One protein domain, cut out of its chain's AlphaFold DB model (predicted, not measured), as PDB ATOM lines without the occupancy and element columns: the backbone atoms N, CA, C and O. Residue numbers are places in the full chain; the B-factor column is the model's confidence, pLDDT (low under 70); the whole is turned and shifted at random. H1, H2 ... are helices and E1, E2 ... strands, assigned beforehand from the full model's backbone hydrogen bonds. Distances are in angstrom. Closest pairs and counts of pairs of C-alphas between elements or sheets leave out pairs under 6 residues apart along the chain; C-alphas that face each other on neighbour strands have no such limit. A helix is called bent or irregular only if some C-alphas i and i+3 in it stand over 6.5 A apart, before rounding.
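This is residues 369 to 480 of the 610 residues of the protein "PilZ domain-containing protein" of Bdellovibrionales bacterium GWB1_55_8 (UniProt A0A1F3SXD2). One strongly twisted sheet of eight strands folds back on itself at E2, like a flattened barrel left open, and the helices H1 and H2 sit at opposite ends of its long axis. One leaf is E6, E7 and E3, the other is E1, E4, E5 and E8, and the edge strands E6 and E8 stay apart. The printed part has 112 residues, with two named helices and eight named strands in the order H1 E1 E2 E3 H2 E4 E5 E6 E7 E8; its class is mixed, helices and strands. The sheet runs E6 E7 E3 E2 E1 E4 E5 E8, all antiparallel. The whole is compact, with a radius of gyration of the C-alphas of 13.2 A and spans of 35 by 26 by 25 A.

Begin with the sheet's longest strand, E2, residues 401 to 410: find C-alpha 401 at (30.355, 36.730, -10.765), from which it runs 23.9 A and bends by 73 degrees at residue 407. In the sheet's order E2 is followed by E1, residues 390 to 395, then E4, residues 440 to 446 and 19.5 A long, then E5, residues 451 to 457 and 20.1 A long, and last the edge strand E8, residues 477 to 479, which ends at C-alpha 479, (18.741, 35.425, 3.847). The other neighbour of E2 is E3, residues 415 to 419; the neighbour of E3 after that is E7, residues 467 to 471, and the neighbour of E7 after that is the edge strand E6, residues 461 to 464. H1, residues 374 to 386, begins at C-alpha 374, (27.555, 29.654, 17.718), and is 18.2 A long; H2 is residues 426 to 434.

Look first at the folded sheet, one sheet bent back into two leaves that face each other, with E2 as the hinge. E1, E2 and E3 form a meander, each strand the antiparallel neighbour of the one before. E2 is staggered: residues 401 to 405 pair with E1, where N 404 and O 391 are 2.8 A apart, and residues 405 to 410 with E3, where N 417 and O 408 are 2.9 A apart. In the hairpin E4 and E5, N 445 and O 452 are 2.8 A apart. Between the leaves, the closest C-alphas of E5 and E7 are Thr 456 and Asp 471, 7.4 A. H1 is on the sheet at a height of 6.9 A, over none of its strands; its C-alpha 385 comes 5.2 A from that of Gly 408 in E2. H2 is on it at 8.1 A, only just over none, with 2 of its C-alphas falling on E7 and 2 on E4; the closest C-alphas of H2 and E6 are Pro 426 and Ile 463, 7.2 A. H1 and H2 are apart, and in both every O i to N i+4 pair is within hydrogen-bond range.

The C-alphas farthest apart are those of Gln 373 and Thr 423, 37.5 A. No link is long, and the printed part has no cut. Residues 369 to 370 pair, antiparallel, with residues 477 to 478 of E8. Mean pLDDT of the printed part is 92.7; Asp 411 is under 70.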
ATOM      1  N   ASN A 369      19.113  38.188   8.330       91.31
ATOM      2  CA  ASN A 369      19.045  37.925   9.761       91.31
ATOM      3  C   ASN A 369      20.416  37.380  10.179       91.31
ATOM      4  O   ASN A 369      20.800  36.328   9.658       91.31
ATOM      5  N   PRO A 370      21.183  38.084  11.025       95.06
ATOM      6  CA  PRO A 370      22.468  37.576  11.493       95.06
ATOM      7  C   PRO A 370      22.266  36.283  12.299       95.06
ATOM      8  O   PRO A 370      21.253  36.122  12.981       95.06
ATOM      9  N   ILE A 371      23.202  35.339  12.178       95.38
ATOM     10  CA  ILE A 371      23.208  34.083  12.943       95.38
ATOM     11  C   ILE A 371      24.248  34.222  14.057       95.38
ATOM     12  O   ILE A 371      25.392  33.795  13.919       95.38
ATOM     13  N   ASP A 372      23.839  34.852  15.156       93.50
ATOM     14  CA  ASP A 372      24.745  35.220  16.253       93.50
ATOM     15  C   ASP A 372      25.063  34.045  17.193       93.50
ATOM     16  O   ASP A 372      26.062  34.064  17.913       93.50
ATOM     17  N   GLN A 373      24.214  33.013  17.221       94.62
ATOM     18  CA  GLN A 373      24.395  31.870  18.115       94.62
ATOM     19  C   GLN A 373      25.410  30.870  17.529       94.62
ATOM     20  O   GLN A 373      25.153  30.309  16.459       94.62
ATOM     21  N   PRO A 374      26.520  30.556  18.232       91.50
ATOM     22  CA  PRO A 374      27.555  29.654  17.718       91.50
ATOM     23  C   PRO A 374      27.044  28.250  17.370       91.50
ATOM     24  O   PRO A 374      27.500  27.649  16.399       91.50
ATOM     25  N   GLU A 375      26.078  27.732  18.135       92.12
ATOM     26  CA  GLU A 375      25.468  26.420  17.886       92.12
ATOM     27  C   GLU A 375      24.597  26.424  16.621       92.12
ATOM     28  O   GLU A 375      24.700  25.521  15.788       92.12
ATOM     29  N   GLU A 376      23.777  27.462  16.430       92.94
ATOM     30  CA  GLU A 376      22.982  27.629  15.211       92.94
ATOM     31  C   GLU A 376      23.891  27.773  13.988       92.94
ATOM     32  O   GLU A 376      23.675  27.106  12.974       92.94
ATOM     33  N   ARG A 377      24.957  28.569  14.112       92.69
ATOM     34  CA  ARG A 377      25.994  28.726  13.091       92.69
ATOM     35  C   ARG A 377      26.641  27.386  12.735       92.69
ATOM     36  O   ARG A 377      26.680  27.035  11.560       92.69
ATOM     37  N   ALA A 378      27.066  26.598  13.722       90.06
ATOM     38  CA  ALA A 378      27.642  25.272  13.493       90.06
ATOM     39  C   ALA A 378      26.659  24.319  12.788       90.06
ATOM     40  O   ALA A 378      27.046  23.587  11.878       90.06
ATOM     41  N   ASN A 379      25.375  24.353  13.156       91.25
ATOM     42  CA  ASN A 379      24.335  23.556  12.504       91.25
ATOM     43  C   ASN A 379      24.096  23.986  11.050       91.25
ATOM     44  O   ASN A 379      23.906  23.137  10.182       91.25
ATOM     45  N   VAL A 380      24.121  25.291  10.770       92.00
ATOM     46  CA  VAL A 380      23.990  25.842   9.413       92.00
ATOM     47  C   VAL A 380      25.176  25.434   8.548       92.00
ATOM     48  O   VAL A 380      24.975  25.021   7.410       92.00
ATOM     49  N   ILE A 381      26.401  25.504   9.071       90.88
ATOM     50  CA  ILE A 381      27.581  25.108   8.299       90.88
ATOM     51  C   ILE A 381      27.611  23.591   8.087       90.88
ATOM     52  O   ILE A 381      27.931  23.140   6.990       90.88
ATOM     53  N   ARG A 382      27.189  22.798   9.077       91.31
ATOM     54  CA  ARG A 382      26.991  21.355   8.894       91.31
ATOM     55  C   ARG A 382      25.975  21.066   7.787       91.31
ATOM     56  O   ARG A 382      26.248  20.249   6.916       91.31
ATOM     57  N   GLU A 383      24.844  21.775   7.770       92.69
ATOM     58  CA  GLU A 383      23.847  21.665   6.693       92.69
ATOM     59  C   GLU A 383      24.451  22.036   5.332       92.69
ATOM     60  O   GLU A 383      24.204  21.327   4.360       92.69
ATOM     61  N   ILE A 384      25.252  23.109   5.263       92.62
ATOM     62  CA  ILE A 384      25.993  23.491   4.054       92.62
ATOM     63  C   ILE A 384      26.861  22.309   3.613       92.62
ATOM     64  O   ILE A 384      26.633  21.798   2.524       92.62
ATOM     65  N   ALA A 385      27.752  21.812   4.471       89.25
ATOM     66  CA  ALA A 385      28.698  20.735   4.175       89.25
ATOM     67  C   ALA A 385      28.038  19.421   3.724       89.25
ATOM     68  O   ALA A 385      28.536  18.748   2.827       89.25
ATOM     69  N   GLU A 386      26.906  19.058   4.329       88.62
ATOM     70  CA  GLU A 386      26.146  17.851   3.982       88.62
ATOM     71  C   GLU A 386      25.279  18.026   2.724       88.62
ATOM     72  O   GLU A 386      24.728  17.055   2.189       88.62
ATOM     73  N   SER A 387      25.107  19.263   2.259       83.00
ATOM     74  CA  SER A 387      24.289  19.582   1.098       83.00
ATOM     75  C   SER A 387      25.135  19.692  -0.166       83.00
ATOM     76  O   SER A 387      26.091  20.450  -0.239       83.00
ATOM     77  N   GLU A 388      24.730  19.004  -1.232       85.25
ATOM     78  CA  GLU A 388      25.284  19.223  -2.576       85.25
ATOM     79  C   GLU A 388      24.715  20.514  -3.197       85.25
ATOM     80  O   GLU A 388      24.066  20.497  -4.245       85.25
ATOM     81  N   CYS A 389      24.858  21.637  -2.497       90.19
ATOM     82  CA  CYS A 389      24.295  22.915  -2.901       90.19
ATOM     83  C   CYS A 389      25.223  23.690  -3.848       90.19
ATOM     84  O   CYS A 389      26.432  23.464  -3.935       90.19
ATOM     85  N   SER A 390      24.633  24.636  -4.577       90.94
ATOM     86  CA  SER A 390      25.362  25.621  -5.372       90.94
ATOM     87  C   SER A 390      25.550  26.913  -4.579       90.94
ATOM     88  O   SER A 390      24.595  27.420  -3.975       90.94
ATOM     89  N   ALA A 391      26.741  27.490  -4.659       95.75
ATOM     90  CA  ALA A 391      27.054  28.823  -4.176       95.75
ATOM     91  C   ALA A 391      27.115  29.807  -5.352       95.75
ATOM     92  O   ALA A 391      27.659  29.497  -6.409       95.75
ATOM     93  N   LEU A 392      26.562  31.003  -5.172       96.19
ATOM     94  CA  LEU A 392      26.761  32.137  -6.070       96.19
ATOM     95  C   LEU A 392      27.764  33.087  -5.420       96.19
ATOM     96  O   LEU A 392      27.526  33.555  -4.305       96.19
ATOM     97  N   LEU A 393      28.844  33.389  -6.130       97.31
ATOM     98  CA  LEU A 393      29.943  34.214  -5.649       97.31
ATOM     99  C   LEU A 393      30.122  35.437  -6.535       97.31
ATOM    100  O   LEU A 393      29.883  35.382  -7.745       97.31
ATOM    101  N   TRP A 394      30.537  36.548  -5.934       97.00
ATOM    102  CA  TRP A 394      30.953  37.726  -6.685       97.00
ATOM    103  C   TRP A 394      31.974  38.565  -5.924       97.00
ATOM    104  O   TRP A 394      31.967  38.625  -4.694       97.00
ATOM    105  N   THR A 395      32.844  39.237  -6.672       95.31
ATOM    106  CA  THR A 395      33.791  40.216  -6.131       95.31
ATOM    107  C   THR A 395      33.125  41.581  -5.943       95.31
ATOM    108  O   THR A 395      32.000  41.823  -6.400       95.31
ATOM    109  N   HIS A 396      33.804  42.497  -5.251       90.19
ATOM    110  CA  HIS A 396      33.345  43.877  -5.120       90.19
ATOM    111  C   HIS A 396      33.053  44.515  -6.493       90.19
ATOM    112  O   HIS A 396      33.759  44.296  -7.477       90.19
ATOM    113  N   GLY A 397      31.938  45.246  -6.584       86.31
ATOM    114  CA  GLY A 397      31.442  45.795  -7.852       86.31
ATOM    115  C   GLY A 397      30.924  44.757  -8.861       86.31
ATOM    116  O   GLY A 397      30.613  45.134  -9.985       86.31
ATOM    117  N   GLN A 398      30.817  43.474  -8.487       90.69
ATOM    118  CA  GLN A 398      30.414  42.364  -9.367       90.69
ATOM    119  C   GLN A 398      31.268  42.240 -10.640       90.69
ATOM    120  O   GLN A 398      30.766  41.783 -11.664       90.69
ATOM    121  N   ARG A 399      32.553  42.624 -10.582       91.38
ATOM    122  CA  ARG A 399      33.484  42.484 -11.718       91.38
ATOM    123  C   ARG A 399      33.561  41.038 -12.196       91.38
ATOM    124  O   ARG A 399      33.509  40.773 -13.389       91.38
ATOM    125  N   ILE A 400      33.646  40.119 -11.237       94.44
ATOM    126  CA  ILE A 400      33.575  38.682 -11.463       94.44
ATOM    127  C   ILE A 400      32.368  38.168 -10.690       94.44
ATOM    128  O   ILE A 400      32.201  38.476  -9.506       94.44
ATOM    129  N   ARG A 401      31.520  37.385 -11.359       95.00
ATOM    130  CA  ARG A 401      30.355  36.730 -10.765       95.00
ATOM    131  C   ARG A 401      30.188  35.347 -11.368       95.00
ATOM    132  O   ARG A 401      30.096  35.213 -12.582       95.00
ATOM    133  N   PHE A 402      30.118  34.330 -10.521       95.81
ATOM    134  CA  PHE A 402      30.091  32.941 -10.965       95.81
ATOM    135  C   PHE A 402      29.342  32.051  -9.976       95.81
ATOM    136  O   PHE A 402      29.182  32.389  -8.801       95.81
ATOM    137  N   ALA A 403      28.854  30.916 -10.471       94.38
ATOM    138  CA  ALA A 403      28.308  29.853  -9.641       94.38
ATOM    139  C   ALA A 403      29.375  28.774  -9.438       94.38
ATOM    140  O   ALA A 403      30.095  28.435 -10.374       94.38
ATOM    141  N   ALA A 404      29.454  28.237  -8.228       95.69
ATOM    142  CA  ALA A 404      30.355  27.155  -7.858       95.69
ATOM    143  C   ALA A 404      29.572  26.054  -7.136       95.69
ATOM    144  O   ALA A 404      28.580  26.332  -6.451       95.69
ATOM    145  N   ARG A 405      29.989  24.798  -7.294       94.50
ATOM    146  CA  ARG A 405      29.360  23.660  -6.607       94.50
ATOM    147  C   ARG A 405      30.105  23.381  -5.311       94.50
ATOM    148  O   ARG A 405      31.329  23.307  -5.317       94.50
ATOM    149  N   LEU A 406      29.383  23.202  -4.208       94.94
ATOM    150  CA  LEU A 406      30.006  22.793  -2.954       94.94
ATOM    151  C   LEU A 406      30.505  21.349  -3.051       94.94
ATOM    152  O   LEU A 406      29.744  20.445  -3.398       94.94
ATOM    153  N   ARG A 407      31.792  21.155  -2.754       94.38
ATOM    154  CA  ARG A 407      32.456  19.847  -2.709       94.38
ATOM    155  C   ARG A 407      32.532  19.288  -1.293       94.38
ATOM    156  O   ARG A 407      32.408  18.080  -1.128       94.38
ATOM    157  N   GLY A 408      32.696  20.151  -0.294       91.00
ATOM    158  CA  GLY A 408      32.755  19.752   1.108       91.00
ATOM    159  C   GLY A 408      33.066  20.915   2.046       91.00
ATOM    160  O   GLY A 408      33.029  22.082   1.644       91.00
ATOM    161  N   ALA A 409      33.377  20.579   3.296       91.56
ATOM    162  CA  ALA A 409      33.863  21.506   4.313       91.56
ATOM    163  C   ALA A 409      35.044  20.885   5.077       91.56
ATOM    164  O   ALA A 409      35.076  19.670   5.274       91.56
ATOM    165  N   GLU A 410      35.987  21.720   5.508       90.88
ATOM    166  CA  GLU A 410      37.201  21.334   6.245       90.88
ATOM    167  C   GLU A 410      37.141  21.738   7.722       90.88
ATOM    168  O   GLU A 410      36.306  22.552   8.128       90.88
ATOM    169  N   ASP A 411      38.048  21.153   8.514       69.31
ATOM    170  CA  ASP A 411      38.434  21.586   9.861       69.31
ATOM    171  C   ASP A 411      37.261  21.943  10.769       69.31
ATOM    172  O   ASP A 411      37.036  23.104  11.087       69.31
ATOM    173  N   GLN A 412      36.471  20.945  11.175       79.06
ATOM    174  CA  GLN A 412      35.314  21.167  12.054       79.06
ATOM    175  C   GLN A 412      34.361  22.270  11.553       79.06
ATOM    176  O   GLN A 412      33.705  22.922  12.364       79.06
ATOM    177  N   TYR A 413      34.243  22.437  10.229       78.62
ATOM    178  CA  TYR A 413      33.365  23.410   9.580       78.62
ATOM    179  C   TYR A 413      33.877  24.863   9.600       78.62
ATOM    180  O   TYR A 413      33.076  25.793   9.532       78.62
ATOM    181  N   HIS A 414      35.194  25.085   9.661       90.62
ATOM    182  CA  HIS A 414      35.778  26.430   9.562       90.62
ATOM    183  C   HIS A 414      35.957  26.927   8.122       90.62
ATOM    184  O   HIS A 414      35.981  28.137   7.899       90.62
ATOM    185  N   ALA A 415      36.019  26.024   7.140       95.62
ATOM    186  CA  ALA A 415      36.153  26.385   5.732       95.62
ATOM    187  C   ALA A 415      35.226  25.560   4.834       95.62
ATOM    188  O   ALA A 415      34.897  24.413   5.141       95.62
ATOM    189  N   ILE A 416      34.818  26.145   3.708       95.94
ATOM    190  CA  ILE A 416      34.116  25.445   2.625       95.94
ATOM    191  C   ILE A 416      35.018  25.287   1.404       95.94
ATOM    192  O   ILE A 416      35.796  26.184   1.080       95.94
ATOM    193  N   ILE A 417      34.852  24.171   0.698       96.31
ATOM    194  CA  ILE A 417      35.536  23.885  -0.563       96.31
ATOM    195  C   ILE A 417      34.513  23.935  -1.695       96.31
ATOM    196  O   ILE A 417      33.539  23.173  -1.716       96.31
ATOM    197  N   LEU A 418      34.740  24.822  -2.657       96.69
ATOM    198  CA  LEU A 418      33.883  25.038  -3.815       96.69
ATOM    199  C   LEU A 418      34.629  24.675  -5.102       96.69
ATOM    200  O   LEU A 418      35.728  25.156  -5.339       96.69
ATOM    201  N   GLU A 419      34.018  23.881  -5.971       96.56
ATOM    202  CA  GLU A 419      34.555  23.606  -7.306       96.56
ATOM    203  C   GLU A 419      34.352  24.815  -8.221       96.56
ATOM    204  O   GLU A 419      33.215  25.272  -8.417       96.56
ATOM    205  N   LEU A 420      35.449  25.324  -8.785       95.81
ATOM    206  CA  LEU A 420      35.411  26.444  -9.715       95.81
ATOM    207  C   LEU A 420      34.839  26.011 -11.074       95.81
ATOM    208  O   LEU A 420      35.137  24.921 -11.568       95.81
ATOM    209  N   PRO A 421      34.022  26.855 -11.727       94.81
ATOM    210  CA  PRO A 421      33.599  26.580 -13.089       94.81
ATOM    211  C   PRO A 421      34.808  26.649 -14.025       94.81
ATOM    212  O   PRO A 421      35.597  27.587 -13.961       94.81
ATOM    213  N   LYS A 422      34.906  25.696 -14.960       94.38
ATOM    214  CA  LYS A 422      36.018  25.594 -15.930       94.38
ATOM    215  C   LYS A 422      36.225  26.845 -16.791       94.38
ATOM    216  O   LYS A 422      37.277  27.016 -17.391       94.38
ATOM    217  N   THR A 423      35.196  27.679 -16.903       93.12
ATOM    218  CA  THR A 423      35.228  28.933 -17.658       93.12
ATOM    219  C   THR A 423      35.925  30.066 -16.909       93.12
ATOM    220  O   THR A 423      36.266  31.066 -17.534       93.12
ATOM    221  N   LEU A 424      36.128  29.942 -15.595       95.69
ATOM    222  CA  LEU A 424      36.742  30.975 -14.772       95.69
ATOM    223  C   LEU A 424      38.233  30.692 -14.577       95.69
ATOM    224  O   LEU A 424      38.608  29.641 -14.067       95.69
ATOM    225  N   SER A 425      39.078  31.663 -14.927       96.31
ATOM    226  CA  SER A 425      40.518  31.592 -14.674       96.31
ATOM    227  C   SER A 425      40.822  31.822 -13.184       96.31
ATOM    228  O   SER A 425      40.515  32.903 -12.666       96.31
ATOM    229  N   PRO A 426      41.483  30.875 -12.486       96.38
ATOM    230  CA  PRO A 426      41.905  31.065 -11.096       96.38
ATOM    231  C   PRO A 426      42.772  32.313 -10.890       96.38
ATOM    232  O   PRO A 426      42.628  33.034  -9.903       96.38
ATOM    233  N   VAL A 427      43.654  32.599 -11.854       96.19
ATOM    234  CA  VAL A 427      44.564  33.752 -11.812       96.19
ATOM    235  C   VAL A 427      43.784  35.061 -11.896       96.19
ATOM    236  O   VAL A 427      44.088  36.002 -11.170       96.19
ATOM    237  N   GLU A 428      42.760  35.123 -12.746       95.69
ATOM    238  CA  GLU A 428      41.912  36.309 -12.892       95.69
ATOM    239  C   GLU A 428      41.131  36.595 -11.604       95.69
ATOM    240  O   GLU A 428      41.116  37.734 -11.132       95.69
ATOM    241  N   LEU A 429      40.562  35.554 -10.985       95.88
ATOM    242  CA  LEU A 429      39.863  35.675  -9.706       95.88
ATOM    243  C   LEU A 429      40.791  36.198  -8.601       95.88
ATOM    244  O   LEU A 429      40.434  37.142  -7.896       95.88
ATOM    245  N   MET A 430      41.990  35.622  -8.469       95.94
ATOM    246  CA  MET A 430      42.946  36.044  -7.440       95.94
ATOM    247  C   MET A 430      43.499  37.447  -7.690       95.94
ATOM    248  O   MET A 430      43.691  38.193  -6.733       95.94
ATOM    249  N   THR A 431      43.718  37.839  -8.947       95.38
ATOM    250  CA  THR A 431      44.102  39.215  -9.299       95.38
ATOM    251  C   THR A 431      42.997  40.193  -8.906       95.38
ATOM    252  O   THR A 431      43.262  41.148  -8.178       95.38
ATOM    253  N   ALA A 432      41.742  39.907  -9.263       94.00
ATOM    254  CA  ALA A 432      40.606  40.754  -8.904       94.00
ATOM    255  C   ALA A 432      40.397  40.879  -7.383       94.00
ATOM    256  O   ALA A 432      39.936  41.920  -6.919       94.00
ATOM    257  N   LEU A 433      40.744  39.847  -6.606       94.88
ATOM    258  CA  LEU A 433      40.718  39.875  -5.139       94.88
ATOM    259  C   LEU A 433      41.924  40.591  -4.506       94.88
ATOM    260  O   LEU A 433      41.882  40.899  -3.319       94.88
ATOM    261  N   ARG A 434      43.008  40.839  -5.248       93.75
ATOM    262  CA  ARG A 434      44.220  41.514  -4.743       93.75
ATOM    263  C   ARG A 434      44.310  42.981  -5.150       93.75
ATOM    264  O   ARG A 434      44.989  43.745  -4.477       93.75
ATOM    265  N   GLU A 435      43.646  43.377  -6.233       90.38
ATOM    266  CA  GLU A 435      43.717  44.740  -6.775       90.38
ATOM    267  C   GLU A 435      43.164  45.829  -5.845       90.38
ATOM    268  O   GLU A 435      43.563  46.984  -5.977       90.38
ATOM    269  N   GLN A 436      42.252  45.505  -4.922       83.19
ATOM    270  CA  GLN A 436      41.747  46.474  -3.940       83.19
ATOM    271  C   GLN A 436      42.138  46.059  -2.523       83.19
ATOM    272  O   GLN A 436      41.939  44.906  -2.137       83.19
ATOM    273  N   GLU A 437      42.627  47.020  -1.740       77.94
ATOM    274  CA  GLU A 437      43.065  46.842  -0.346       77.94
ATOM    275  C   GLU A 437      41.951  46.271   0.558       77.94
ATOM    276  O   GLU A 437      42.228  45.552   1.512       77.94
ATOM    277  N   GLU A 438      40.682  46.498   0.194       81.56
ATOM    278  CA  GLU A 438      39.491  45.978   0.887       81.56
ATOM    279  C   GLU A 438      38.662  45.002   0.033       81.56
ATOM    280  O   GLU A 438      37.444  44.878   0.203       81.56
ATOM    281  N   SER A 439      39.287  44.308  -0.922       85.06
ATOM    282  CA  SER A 439      38.571  43.361  -1.783       85.06
ATOM    283  C   SER A 439      37.915  42.259  -0.952       85.06
ATOM    284  O   SER A 439      38.584  41.421  -0.340       85.06
ATOM    285  N   ARG A 440      36.582  42.243  -0.961       94.44
ATOM    286  CA  ARG A 440      35.771  41.188  -0.352       94.44
ATOM    287  C   ARG A 440      35.211  40.258  -1.417       94.44
ATOM    288  O   ARG A 440      34.764  40.701  -2.479       94.44
ATOM    289  N   LEU A 441      35.180  38.975  -1.087       96.44
ATOM    290  CA  LEU A 441      34.410  37.971  -1.803       96.44
ATOM    291  C   LEU A 441      33.058  37.822  -1.110       96.44
ATOM    292  O   LEU A 441      32.988  37.531   0.084       96.44
ATOM    293  N   TYR A 442      31.979  38.028  -1.853       96.94
ATOM    294  CA  TYR A 442      30.621  37.841  -1.361       96.94
ATOM    295  C   TYR A 442      30.129  36.459  -1.770       96.94
ATOM    296  O   TYR A 442      30.207  36.095  -2.944       96.94
ATOM    297  N   VAL A 443      29.606  35.705  -0.807       97.31
ATOM    298  CA  VAL A 443      29.197  34.311  -0.988       97.31
ATOM    299  C   VAL A 443      27.730  34.175  -0.612       97.31
ATOM    300  O   VAL A 443      27.305  34.625   0.451       97.31
ATOM    301  N   ASN A 444      26.938  33.558  -1.487       96.56
ATOM    302  CA  ASN A 444      25.537  33.242  -1.229       96.56
ATOM    303  C   ASN A 444      25.249  31.772  -1.548       96.56
ATOM    304  O   ASN A 444      25.231  31.378  -2.713       96.56
ATOM    305  N   ILE A 445      24.991  30.974  -0.519       95.81
ATOM    306  CA  ILE A 445      24.791  29.527  -0.614       95.81
ATOM    307  C   ILE A 445      23.300  29.221  -0.522       95.81
ATOM    308  O   ILE A 445      22.635  29.602   0.443       95.81
ATOM    309  N   ALA A 446      22.755  28.543  -1.532       89.75
ATOM    310  CA  ALA A 446      21.342  28.181  -1.562       89.75
ATOM    311  C   ALA A 446      21.085  26.899  -0.751       89.75
ATOM    312  O   ALA A 446      21.474  25.811  -1.163       89.75
ATOM    313  N   LEU A 447      20.380  27.026   0.374       89.38
ATOM    314  CA  LEU A 447      19.928  25.910   1.207       89.38
ATOM    315  C   LEU A 447      18.446  25.592   0.956       89.38
ATOM    316  O   LEU A 447      17.722  26.314   0.268       89.38
ATOM    317  N   ARG A 448      17.951  24.507   1.562       78.69
ATOM    318  CA  ARG A 448      16.534  24.111   1.448       78.69
ATOM    319  C   ARG A 448      15.586  25.122   2.093       78.69
ATOM    320  O   ARG A 448      14.496  25.359   1.581       78.69
ATOM    321  N   ARG A 449      16.000  25.710   3.219       77.62
ATOM    322  CA  ARG A 449      15.184  26.636   4.027       77.62
ATOM    323  C   ARG A 449      15.349  28.116   3.671       77.62
ATOM    324  O   ARG A 449      14.653  28.959   4.230       77.62
ATOM    325  N   GLY A 450      16.247  28.447   2.750       86.62
ATOM    326  CA  GLY A 450      16.612  29.825   2.430       86.62
ATOM    327  C   GLY A 450      18.012  29.877   1.846       86.62
ATOM    328  O   GLY A 450      18.487  28.889   1.298       86.62
ATOM    329  N   SER A 451      18.691  31.007   1.965       91.94
ATOM    330  CA  SER A 451      20.100  31.090   1.591       91.94
ATOM    331  C   SER A 451      20.945  31.606   2.744       91.94
ATOM    332  O   SER A 451      20.442  32.322   3.606       91.94
ATOM    333  N   VAL A 452      22.219  31.240   2.766       95.69
ATOM    334  CA  VAL A 452      23.198  31.755   3.725       95.69
ATOM    335  C   VAL A 452      24.126  32.687   2.977       95.69
ATOM    336  O   VAL A 452      24.650  32.332   1.925       95.69
ATOM    337  N   PHE A 453      24.293  33.888   3.506       96.75
ATOM    338  CA  PHE A 453      25.131  34.920   2.931       96.75
ATOM    339  C   PHE A 453      26.228  35.311   3.904       96.75
ATOM    340  O   PHE A 453      25.970  35.487   5.092       96.75
ATOM    341  N   PHE A 454      27.428  35.514   3.386       97.25
ATOM    342  CA  PHE A 454      28.520  36.129   4.122       97.25
ATOM    343  C   PHE A 454      29.494  36.799   3.153       97.25
ATOM    344  O   PHE A 454      29.450  36.581   1.939       97.25
ATOM    345  N   SER A 455      30.369  37.642   3.693       96.75
ATOM    346  CA  SER A 455      31.484  38.219   2.947       96.75
ATOM    347  C   SER A 455      32.786  37.871   3.637       96.75
ATOM    348  O   SER A 455      32.868  38.028   4.853       96.75
ATOM    349  N   THR A 456      33.796  37.471   2.875       96.44
ATOM    350  CA  THR A 456      35.131  37.191   3.402       96.44
ATOM    351  C   THR A 456      36.181  38.088   2.750       96.44
ATOM    352  O   THR A 456      35.960  38.629   1.662       96.44
ATOM    353  N   VAL A 457      37.309  38.279   3.428       95.25
ATOM    354  CA  VAL A 457      38.460  39.043   2.921       95.25
ATOM    355  C   VAL A 457      39.323  38.175   2.008       95.25
ATOM    356  O   VAL A 457      39.322  36.953   2.122       95.25
ATOM    357  N   SER A 458      40.089  38.791   1.108       93.75
ATOM    358  CA  SER A 458      40.932  38.061   0.150       93.75
ATOM    359  C   SER A 458      41.977  37.142   0.794       93.75
ATOM    360  O   SER A 458      42.337  36.131   0.202       93.75
ATOM    361  N   THR A 459      42.434  37.441   2.014       94.62
ATOM    362  CA  THR A 459      43.385  36.598   2.764       94.62
ATOM    363  C   THR A 459      42.775  35.298   3.287       94.62
ATOM    364  O   THR A 459      43.515  34.379   3.609       94.62
ATOM    365  N   ALA A 460      41.446  35.226   3.371       96.00
ATOM    366  CA  ALA A 460      40.670  34.063   3.802       96.00
ATOM    367  C   ALA A 460      40.189  33.210   2.609       96.00
ATOM    368  O   ALA A 460      39.270  32.397   2.728       96.00
ATOM    369  N   VAL A 461      40.774  33.442   1.431       96.94
ATOM    370  CA  VAL A 461      40.464  32.740   0.188       96.94
ATOM    371  C   VAL A 461      41.759  32.174  -0.383       96.94
ATOM    372  O   VAL A 461      42.691  32.921  -0.691       96.94
ATOM    373  N   SER A 462      41.809  30.859  -0.564       97.00
ATOM    374  CA  SER A 462      42.881  30.174  -1.285       97.00
ATOM    375  C   SER A 462      42.306  29.368  -2.445       97.00
ATOM    376  O   SER A 462      41.138  28.976  -2.444       97.00
ATOM    377  N   ILE A 463      43.123  29.166  -3.476       97.31
ATOM    378  CA  ILE A 463      42.804  28.248  -4.567       97.31
ATOM    379  C   ILE A 463      43.815  27.118  -4.508       97.31
ATOM    380  O   ILE A 463      45.022  27.362  -4.545       97.31
ATOM    381  N   GLU A 464      43.301  25.903  -4.421       95.50
ATOM    382  CA  GLU A 464      44.071  24.671  -4.397       95.50
ATOM    383  C   GLU A 464      43.549  23.796  -5.531       95.50
ATOM    384  O   GLU A 464      42.376  23.421  -5.556       95.50
ATOM    385  N   GLU A 465      44.413  23.546  -6.516       92.06
ATOM    386  CA  GLU A 465      44.040  22.901  -7.779       92.06
ATOM    387  C   GLU A 465      42.912  23.681  -8.489       92.06
ATOM    388  O   GLU A 465      43.100  24.849  -8.835       92.06
ATOM    389  N   ASP A 466      41.742  23.066  -8.668       93.94
ATOM    390  CA  ASP A 466      40.538  23.667  -9.261       93.94
ATOM    391  C   ASP A 466      39.451  23.970  -8.208       93.94
ATOM    392  O   ASP A 466      38.274  24.183  -8.527       93.94
ATOM    393  N   CYS A 467      39.829  23.970  -6.928       96.75
ATOM    394  CA  CYS A 467      38.933  24.220  -5.812       96.75
ATOM    395  C   CYS A 467      39.245  25.554  -5.131       96.75
ATOM    396  O   CYS A 467      40.385  25.893  -4.825       96.75
ATOM    397  N   LEU A 468      38.188  26.310  -4.862       97.25
ATOM    398  CA  LEU A 468      38.209  27.527  -4.075       97.25
ATOM    399  C   LEU A 468      37.912  27.170  -2.620       97.25
ATOM    400  O   LEU A 468      36.787  26.783  -2.285       97.25
ATOM    401  N   ARG A 469      38.915  27.319  -1.761       97.12
ATOM    402  CA  ARG A 469      38.791  27.159  -0.317       97.12
ATOM    403  C   ARG A 469      38.506  28.525   0.307       97.12
ATOM    404  O   ARG A 469      39.215  29.499   0.051       97.12
ATOM    405  N   ILE A 470      37.442  28.604   1.102       97.56
ATOM    406  CA  ILE A 470      36.975  29.850   1.721       97.56
ATOM    407  C   ILE A 470      36.810  29.635   3.221       97.56
ATOM    408  O   ILE A 470      35.959  28.837   3.624       97.56
ATOM    409  N   ASP A 471      37.550  30.390   4.034       96.62
ATOM    410  CA  ASP A 471      37.302  30.434   5.476       96.62
ATOM    411  C   ASP A 471      35.988  31.173   5.750       96.62
ATOM    412  O   ASP A 471      35.734  32.275   5.239       96.62
ATOM    413  N   ILE A 472      35.131  30.543   6.549       96.06
ATOM    414  CA  ILE A 472      33.818  31.077   6.894       96.06
ATOM    415  C   ILE A 472      34.007  32.108   8.014       96.06
ATOM    416  O   ILE A 472      34.528  31.759   9.076       96.06
ATOM    417  N   PRO A 473      33.582  33.368   7.821       96.38
ATOM    418  CA  PRO A 473      33.682  34.379   8.863       96.38
ATOM    419  C   PRO A 473      32.721  34.076  10.020       96.38
ATOM    420  O   PRO A 473      31.722  33.371   9.858       96.38
ATOM    421  N   ASP A 474      32.974  34.680  11.181       94.44
ATOM    422  CA  ASP A 474      32.063  34.581  12.324       94.44
ATOM    423  C   ASP A 474      30.672  35.164  12.025       94.44
ATOM    424  O   ASP A 474      29.665  34.655  12.528       94.44
ATOM    425  N   GLU A 475      30.626  36.204  11.190       96.31
ATOM    426  CA  GLU A 475      29.408  36.882  10.757       96.31
ATOM    427  C   GLU A 475      28.820  36.226   9.504       96.31
ATOM    428  O   GLU A 475      29.230  36.498   8.370       96.31
ATOM    429  N   ILE A 476      27.797  35.399   9.707       96.62
ATOM    430  CA  ILE A 476      26.980  34.850   8.626       96.62
ATOM    431  C   ILE A 476      25.523  35.290   8.781       96.62
ATOM    432  O   ILE A 476      25.018  35.499   9.884       96.62
ATOM    433  N   TYR A 477      24.826  35.407   7.656       95.81
ATOM    434  CA  TYR A 477      23.462  35.912   7.598       95.81
ATOM    435  C   TYR A 477      22.543  34.887   6.947       95.81
ATOM    436  O   TYR A 477      22.782  34.431   5.827       95.81
ATOM    437  N   GLN A 478      21.429  34.579   7.601       94.19
ATOM    438  CA  GLN A 478      20.324  33.890   6.960       94.19
ATOM    439  C   GLN A 478      19.534  34.884   6.110       94.19
ATOM    440  O   GLN A 478      18.992  35.876   6.598       94.19
ATOM    441  N   VAL A 479      19.434  34.592   4.821       90.31
ATOM    442  CA  VAL A 479      18.741  35.425   3.847       90.31
ATOM    443  C   VAL A 479      17.452  34.746   3.417       90.31
ATOM    444  O   VAL A 479      17.465  33.696   2.769       90.31
ATOM    445  N   GLN A 480      16.321  35.380   3.733       84.06
ATOM    446  CA  GLN A 480      15.003  34.939   3.281       84.06
ATOM    447  C   GLN A 480      14.306  36.050   2.499       84.06
ATOM    448  O   GLN A 480      13.501  36.817   3.025       84.06
TER     449      GLN A 480